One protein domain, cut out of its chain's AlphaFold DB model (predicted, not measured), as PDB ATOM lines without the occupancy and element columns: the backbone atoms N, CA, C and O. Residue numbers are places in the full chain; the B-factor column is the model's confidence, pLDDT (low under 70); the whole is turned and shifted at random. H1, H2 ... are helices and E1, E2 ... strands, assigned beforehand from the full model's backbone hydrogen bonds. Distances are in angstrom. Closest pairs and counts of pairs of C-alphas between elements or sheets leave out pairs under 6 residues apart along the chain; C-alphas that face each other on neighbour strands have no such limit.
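AT A GLANCE: This is residues 102 to 158 of the 170 residues of the protein "N-acetyltransferase domain-containing protein" of marine sediment metagenome (UniProt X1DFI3). A long helix, H1, packs beside a very small parallel sheet of two short strands, E1 and E2, and a shorter helix, H2, sits near the first part of H1. The unnamed stretch of residues 105 to 117 leads from E1 away to the start of H1, H1 runs back, and a tight link joins it to E2; residues 143 to 148, of which 148 belongs to H2, stick out. The printed part has 57 residues with two named helices and two named strands, in the order E1, H1, E2, H2, and its class is mixed, helices and strands. The whole is compact, with a radius of gyration of the C-alphas of 11.7 A, and the C-alphas span 34 by 24 by 18 A.

IN THESE COORDINATES: Strand E1 is residues 102 to 104 and begins at C-alpha 102, (20.149, 33.204, -52.668). Strand E2 is residues 137 to 140, 10.4 A from first to last C-alpha. Helix H1 is residues 118 to 132, 21.0 A long, from C-alpha 118 at (21.233, 40.953, -34.034) to C-alpha 132 at (9.080, 32.967, -49.126). Helix H2 is residues 148 to 156, 12.0 A long, and ends at C-alpha 156, (23.783, 26.976, -35.761).

HOW THE PARTS SIT: E1 and E2 are parallel neighbours, with 23 degrees between their directions. C-alphas 103 and 139 face each other at 5.0 A; N 102 and O 137 are within hydrogen-bond range at 2.8 A, and so are N 104 and O 139 at 2.9 A. E1, H1 and E2 form a strand-helix-strand unit, two parallel neighbour strands with a helix between them along the chain, and its crossover is right-handed. The closest C-alphas of H1 and E2 are those of Ile 127 and Val 138, 7.2 A apart. The closest C-alphas of E1 and H1 are those of Gly 102 and Phe 130, at 6.4 A. H1 and H2 are close but not clearly touching, their closest C-alphas being those of Glu 120 and Leu 153, 6.9 A apart. They run the same way at a shallow tilt of 31 degrees. E1 and H2 are apart. In H1 and H2 every O i to N i+4 pair is within hydrogen-bond range.

THE WHOLE: The two C-alphas farthest apart are those of Ser 112 and His 134, at 34.7 A. The printed part has no cut. The link from E1 to H1, 13 residues, is long; that from H1 to E2 is tight, and that from E2 to H2 is short. Residues 143 to 148, of which 148 belongs to H2, stand free. The mean pLDDT of the printed part is 90.5, and no printed residue is under 70.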
ATOM      1  N   GLY A 102      20.038  31.912 -53.335       88.31
ATOM      2  CA  GLY A 102      20.149  33.204 -52.668       88.31
ATOM      3  C   GLY A 102      21.579  33.444 -52.202       88.31
ATOM      4  O   GLY A 102      22.240  32.522 -51.721       88.31
ATOM      5  N   ILE A 103      22.057  34.682 -52.303       91.50
ATOM      6  CA  ILE A 103      23.383  35.072 -51.815       91.50
ATOM      7  C   ILE A 103      23.213  36.151 -50.751       91.50
ATOM      8  O   ILE A 103      22.589  37.181 -50.997       91.50
ATOM      9  N   ILE A 104      23.793  35.922 -49.573       91.62
ATOM     10  CA  ILE A 104      24.001  36.961 -48.563       91.62
ATOM     11  C   ILE A 104      25.409  37.510 -48.793       91.62
ATOM     12  O   ILE A 104      26.390  36.804 -48.564       91.62
ATOM     13  N   SER A 105      25.510  38.737 -49.303       84.38
ATOM     14  CA  SER A 105      26.793  39.356 -49.657       84.38
ATOM     15  C   SER A 105      27.493  39.977 -48.451       84.38
ATOM     16  O   SER A 105      28.662  39.697 -48.216       84.38
ATOM     17  N   ASN A 106      26.772  40.781 -47.667       83.81
ATOM     18  CA  ASN A 106      27.303  41.482 -46.504       83.81
ATOM     19  C   ASN A 106      26.389  41.261 -45.297       83.81
ATOM     20  O   ASN A 106      25.227  41.660 -45.306       83.81
ATOM     21  N   LEU A 107      26.934  40.652 -44.246       88.31
ATOM     22  CA  LEU A 107      26.302  40.557 -42.934       88.31
ATOM     23  C   LEU A 107      27.255  41.179 -41.917       88.31
ATOM     24  O   LEU A 107      28.223  40.551 -41.495       88.31
ATOM     25  N   ILE A 108      27.005  42.438 -41.570       88.44
ATOM     26  CA  ILE A 108      27.866  43.218 -40.683       88.44
ATOM     27  C   ILE A 108      27.000  43.747 -39.548       88.44
ATOM     28  O   ILE A 108      25.968  44.367 -39.784       88.44
ATOM     29  N   VAL A 109      27.436  43.490 -38.317       88.06
ATOM     30  CA  VAL A 109      26.884  44.106 -37.111       88.06
ATOM     31  C   VAL A 109      27.963  45.001 -36.527       88.06
ATOM     32  O   VAL A 109      29.113  44.567 -36.341       88.06
ATOM     33  N   ASP A 110      27.581  46.247 -36.267       88.81
ATOM     34  CA  ASP A 110      28.440  47.223 -35.617       88.81
ATOM     35  C   ASP A 110      28.997  46.648 -34.296       88.81
ATOM     36  O   ASP A 110      28.243  46.022 -33.540       88.81
ATOM     37  N   PRO A 111      30.309  46.791 -34.017       89.94
ATOM     38  CA  PRO A 111      30.939  46.243 -32.819       89.94
ATOM     39  C   PRO A 111      30.227  46.571 -31.504       89.94
ATOM     40  O   PRO A 111      30.204  45.712 -30.623       89.94
ATOM     41  N   SER A 112      29.630  47.758 -31.378       93.75
ATOM     42  CA  SER A 112      28.948  48.215 -30.164       93.75
ATOM     43  C   SER A 112      27.649  47.469 -29.863       93.75
ATOM     44  O   SER A 112      27.198  47.520 -28.724       93.75
ATOM     45  N   TYR A 113      27.087  46.747 -30.838       91.81
ATOM     46  CA  TYR A 113      25.830  45.996 -30.709       91.81
ATOM     47  C   TYR A 113      26.017  44.478 -30.880       91.81
ATOM     48  O   TYR A 113      25.068  43.714 -31.095       91.81
ATOM     49  N   ARG A 114      27.266  43.997 -30.841       88.19
ATOM     50  CA  ARG A 114      27.561  42.560 -30.916       88.19
ATOM     51  C   ARG A 114      27.202  41.863 -29.608       88.19
ATOM     52  O   ARG A 114      27.234  42.445 -28.535       88.19
ATOM     53  N   GLY A 115      26.884  40.573 -29.704       87.62
ATOM     54  CA  GLY A 115      26.471  39.767 -28.549       87.62
ATOM     55  C   GLY A 115      25.003  39.943 -28.143       87.62
ATOM     56  O   GLY A 115      24.527  39.197 -27.297       87.62
ATOM     57  N   GLU A 116      24.263  40.848 -28.790       93.31
ATOM     58  CA  GLU A 116      22.833  41.086 -28.529       93.31
ATOM     59  C   GLU A 116      21.891  40.226 -29.391       93.31
ATOM     60  O   GLU A 116      20.673  40.340 -29.307       93.31
ATOM     61  N   GLY A 117      22.437  39.349 -30.240       92.31
ATOM     62  CA  GLY A 117      21.645  38.459 -31.100       92.31
ATOM     63  C   GLY A 117      21.217  39.058 -32.446       92.31
ATOM     64  O   GLY A 117      20.621  38.350 -33.252       92.31
ATOM     65  N   LEU A 118      21.592  40.302 -32.763       93.25
ATOM     66  CA  LEU A 118      21.233  40.953 -34.034       93.25
ATOM     67  C   LEU A 118      21.668  40.160 -35.277       93.25
ATOM     68  O   LEU A 118      20.907  40.026 -36.231       93.25
ATOM     69  N   GLY A 119      22.870  39.574 -35.266       91.75
ATOM     70  CA  GLY A 119      23.342  38.742 -36.381       91.75
ATOM     71  C   GLY A 119      22.469  37.502 -36.609       91.75
ATOM     72  O   GLY A 119      22.227  37.108 -37.748       91.75
ATOM     73  N   GLU A 120      21.943  36.919 -35.532       95.06
ATOM     74  CA  GLU A 120      21.010  35.794 -35.595       95.06
ATOM     75  C   GLU A 120      19.659  36.215 -36.173       95.06
ATOM     76  O   GLU A 120      19.123  35.523 -37.043       95.06
ATOM     77  N   GLU A 121      19.134  37.366 -35.755       95.44
ATOM     78  CA  GLU A 121      17.888  37.902 -36.302       95.44
ATOM     79  C   GLU A 121      18.008  38.226 -37.794       95.44
ATOM     80  O   GLU A 121      17.128  37.856 -38.573       95.44
ATOM     81  N   LEU A 122      19.123  38.830 -38.215       94.88
ATOM     82  CA  LEU A 122      19.389  39.159 -39.616       94.88
ATOM     83  C   LEU A 122      19.499  37.908 -40.500       94.88
ATOM     84  O   LEU A 122      18.902  37.863 -41.582       94.88
ATOM     85  N   ILE A 123      20.215  36.869 -40.049       94.81
ATOM     86  CA  ILE A 123      20.309  35.601 -40.791       94.81
ATOM     87  C   ILE A 123      18.939  34.942 -40.887       94.81
ATOM     88  O   ILE A 123      18.531  34.527 -41.973       94.81
ATOM     89  N   LYS A 124      18.205  34.872 -39.774       96.12
ATOM     90  CA  LYS A 124      16.865  34.287 -39.747       96.12
ATOM     91  C   LYS A 124      15.929  35.011 -40.710       96.12
ATOM     92  O   LYS A 124      15.281  34.362 -41.530       96.12
ATOM     93  N   TYR A 125      15.903  36.341 -40.656       95.31
ATOM     94  CA  TYR A 125      15.108  37.164 -41.561       95.31
ATOM     95  C   TYR A 125      15.464  36.908 -43.030       95.31
ATOM     96  O   TYR A 125      14.569  36.713 -43.854       95.31
ATOM     97  N   SER A 126      16.760  36.845 -43.349       94.62
ATOM     98  CA  SER A 126      17.253  36.585 -44.706       94.62
ATOM     99  C   SER A 126      16.841  35.199 -45.207       94.62
ATOM    100  O   SER A 126      16.309  35.068 -46.308       94.62
ATOM    101  N   ILE A 127      17.008  34.158 -44.386       93.94
ATOM    102  CA  ILE A 127      16.575  32.795 -44.718       93.94
ATOM    103  C   ILE A 127      15.063  32.755 -44.960       93.94
ATOM    104  O   ILE A 127      14.611  32.159 -45.938       93.94
ATOM    105  N   ASP A 128      14.271  33.395 -44.100       94.81
ATOM    106  CA  ASP A 128      12.817  33.437 -44.250       94.81
ATOM    107  C   ASP A 128      12.396  34.211 -45.508       94.81
ATOM    108  O   ASP A 128      11.453  33.809 -46.192       94.81
ATOM    109  N   PHE A 129      13.105  35.290 -45.853       93.56
ATOM    110  CA  PHE A 129      12.920  36.002 -47.115       93.56
ATOM    111  C   PHE A 129      13.162  35.082 -48.316       93.56
ATOM    112  O   PHE A 129      12.292  34.973 -49.178       93.56
ATOM    113  N   PHE A 130      14.285  34.362 -48.357       93.50
ATOM    114  CA  PHE A 130      14.585  33.438 -49.452       93.50
ATOM    115  C   PHE A 130      13.557  32.301 -49.548       93.50
ATOM    116  O   PHE A 130      13.045  32.022 -50.634       93.50
ATOM    117  N   LYS A 131      13.151  31.718 -48.413       90.25
ATOM    118  CA  LYS A 131      12.102  30.684 -48.367       90.25
ATOM    119  C   LYS A 131      10.776  31.166 -48.956       90.25
ATOM    120  O   LYS A 131      10.173  30.450 -49.753       90.25
ATOM    121  N   ARG A 132      10.324  32.375 -48.592       93.50
ATOM    122  CA  ARG A 132       9.080  32.967 -49.126       93.50
ATOM    123  C   ARG A 132       9.134  33.203 -50.635       93.50
ATOM    124  O   ARG A 132       8.094  33.184 -51.276       93.50
ATOM    125  N   ASN A 133      10.331  33.387 -51.187       88.88
ATOM    126  CA  ASN A 133      10.561  33.595 -52.615       88.88
ATOM    127  C   ASN A 133      10.926  32.301 -53.367       88.88
ATOM    128  O   ASN A 133      11.420  32.360 -54.489       88.88
ATOM    129  N   HIS A 134      10.679  31.127 -52.771       89.69
ATOM    130  CA  HIS A 134      10.930  29.818 -53.388       89.69
ATOM    131  C   HIS A 134      12.391  29.597 -53.826       89.69
ATOM    132  O   HIS A 134      12.664  28.898 -54.806       89.69
ATOM    133  N   ILE A 135      13.323  30.194 -53.084       91.44
ATOM    134  CA  ILE A 135      14.761  29.973 -53.218       91.44
ATOM    135  C   ILE A 135      15.134  28.744 -52.387       91.44
ATOM    136  O   ILE A 135      14.797  28.650 -51.206       91.44
ATOM    137  N   ASN A 136      15.805  27.785 -53.024       88.38
ATOM    138  CA  ASN A 136      16.018  26.453 -52.449       88.38
ATOM    139  C   ASN A 136      17.326  26.338 -51.666       88.38
ATOM    140  O   ASN A 136      17.466  25.435 -50.842       88.38
ATOM    141  N   SER A 137      18.281  27.233 -51.914       90.62
ATOM    142  CA  SER A 137      19.536  27.276 -51.173       90.62
ATOM    143  C   SER A 137      19.985  28.714 -50.932       90.62
ATOM    144  O   SER A 137      19.660  29.617 -51.702       90.62
ATOM    145  N   VAL A 138      20.708  28.929 -49.835       92.38
ATOM    146  CA  VAL A 138      21.286  30.227 -49.478       92.38
ATOM    147  C   VAL A 138      22.771  30.027 -49.245       92.38
ATOM    148  O   VAL A 138      23.174  29.095 -48.550       92.38
ATOM    149  N   ARG A 139      23.585  30.901 -49.831       92.50
ATOM    150  CA  ARG A 139      25.042  30.870 -49.731       92.50
ATOM    151  C   ARG A 139      25.543  32.166 -49.112       92.50
ATOM    152  O   ARG A 139      24.978  33.236 -49.338       92.50
ATOM    153  N   ILE A 140      26.624  32.057 -48.357       91.19
ATOM    154  CA  ILE A 140      27.372  33.195 -47.835       91.19
ATOM    155  C   ILE A 140      28.847  32.987 -48.155       91.19
ATOM    156  O   ILE A 140      29.353  31.867 -48.062       91.19
ATOM    157  N   ILE A 141      29.517  34.055 -48.579       88.06
ATOM    158  CA  ILE A 141      30.962  34.058 -48.801       88.06
ATOM    159  C   ILE A 141      31.580  34.785 -47.623       88.06
ATOM    160  O   ILE A 141      31.159  35.875 -47.251       88.06
ATOM    161  N   VAL A 142      32.576  34.154 -47.027       87.69
ATOM    162  CA  VAL A 142      33.184  34.615 -45.791       87.69
ATOM    163  C   VAL A 142      34.699  34.577 -45.923       87.69
ATOM    164  O   VAL A 142      35.244  33.793 -46.701       87.69
ATOM    165  N   LYS A 143      35.392  35.444 -45.180       84.00
ATOM    166  CA  LYS A 143      36.859  35.422 -45.127       84.00
ATOM    167  C   LYS A 143      37.336  34.126 -44.467       84.00
ATOM    168  O   LYS A 143      36.655  33.580 -43.606       84.00
ATOM    169  N   THR A 144      38.523  33.665 -44.853       77.44
ATOM    170  CA  THR A 144      39.146  32.442 -44.317       77.44
ATOM    171  C   THR A 144      39.368  32.500 -42.808       77.44
ATOM    172  O   THR A 144      39.233  31.489 -42.127       77.44
ATOM    173  N   GLU A 145      39.681  33.681 -42.281       82.31
ATOM    174  CA  GLU A 145      39.857  33.936 -40.851       82.31
ATOM    175  C   GLU A 145      38.543  34.436 -40.253       82.31
ATOM    176  O   GLU A 145      38.344  35.624 -39.996       82.31
ATOM    177  N   LEU A 146      37.606  33.508 -40.111       82.12
ATOM    178  CA  LEU A 146      36.324  33.766 -39.482       82.12
ATOM    179  C   LEU A 146      36.486  33.799 -37.964       82.12
ATOM    180  O   LEU A 146      37.152  32.933 -37.396       82.12
ATOM    181  N   ASP A 147      35.856  34.767 -37.301       85.38
ATOM    182  CA  ASP A 147      35.806  34.737 -35.845       85.38
ATOM    183  C   ASP A 147      34.941  33.560 -35.349       85.38
ATOM    184  O   ASP A 147      34.055  33.046 -36.040       85.38
ATOM    185  N   GLU A 148      35.224  33.089 -34.134       87.94
ATOM    186  CA  GLU A 148      34.532  31.931 -33.559       87.94
ATOM    187  C   GLU A 148      33.022  32.191 -33.413       87.94
ATOM    188  O   GLU A 148      32.201  31.296 -33.615       87.94
ATOM    189  N   SER A 149      32.645  33.441 -33.130       86.88
ATOM    190  CA  SER A 149      31.250  33.855 -32.981       86.88
ATOM    191  C   SER A 149      30.453  33.671 -34.274       86.88
ATOM    192  O   SER A 149      29.367  33.090 -34.248       86.88
ATOM    193  N   ALA A 150      30.964  34.152 -35.406       86.81
ATOM    194  CA  ALA A 150      30.311  34.021 -36.700       86.81
ATOM    195  C   ALA A 150      30.346  32.567 -37.191       86.81
ATOM    196  O   ALA A 150      29.364  32.106 -37.768       86.81
ATOM    197  N   SER A 151      31.407  31.814 -36.882       89.31
ATOM    198  CA  SER A 151      31.484  30.382 -37.193       89.31
ATOM    199  C   SER A 151      30.359  29.615 -36.494       89.31
ATOM    200  O   SER A 151      29.542  28.960 -37.145       89.31
ATOM    201  N   ASN A 152      30.224  29.809 -35.178       91.44
ATOM    202  CA  ASN A 152      29.160  29.207 -34.377       91.44
ATOM    203  C   ASN A 152      27.766  29.615 -34.870       91.44
ATOM    204  O   ASN A 152      26.856  28.786 -34.916       91.44
ATOM    205  N   LEU A 153      27.595  30.879 -35.269       91.94
ATOM    206  CA  LEU A 153      26.344  31.379 -35.826       91.94
ATOM    207  C   LEU A 153      25.980  30.659 -37.134       91.94
ATOM    208  O   LEU A 153      24.864  30.158 -37.268       91.94
ATOM    209  N   PHE A 154      26.907  30.558 -38.087       92.88
ATOM    210  CA  PHE A 154      26.649  29.886 -39.362       92.88
ATOM    211  C   PHE A 154      26.376  28.391 -39.173       92.88
ATOM    212  O   PHE A 154      25.404  27.871 -39.730       92.88
ATOM    213  N   THR A 155      27.143  27.711 -38.317       92.06
ATOM    214  CA  THR A 155      26.894  26.304 -37.973       92.06
ATOM    215  C   THR A 155      25.529  26.112 -37.308       92.06
ATOM    216  O   THR A 155      24.809  25.180 -37.664       92.06
ATOM    217  N   LYS A 156      25.110  27.015 -36.407       94.62
ATOM    218  CA  LYS A 156      23.783  26.976 -35.761       94.62
ATOM    219  C   LYS A 156      22.637  27.020 -36.776       94.62
ATOM    220  O   LYS A 156      21.616  26.368 -36.570       94.62
ATOM    221  N   PHE A 157      22.802  27.759 -37.872       95.06
ATOM    222  CA  PHE A 157      21.822  27.836 -38.961       95.06
ATOM    223  C   PHE A 157      21.974  26.740 -40.027       95.06
ATOM    224  O   PHE A 157      21.214  26.725 -40.996       95.06
ATOM    225  N   GLY A 158      22.904  25.800 -39.844       95.44
ATOM    226  CA  GLY A 158      23.093  24.656 -40.735       95.44
ATOM    227  C   GLY A 158      23.834  24.982 -42.031       95.44
ATOM    228  O   GLY A 158      23.736  24.215 -42.990       95.44
TER     229      GLY A 158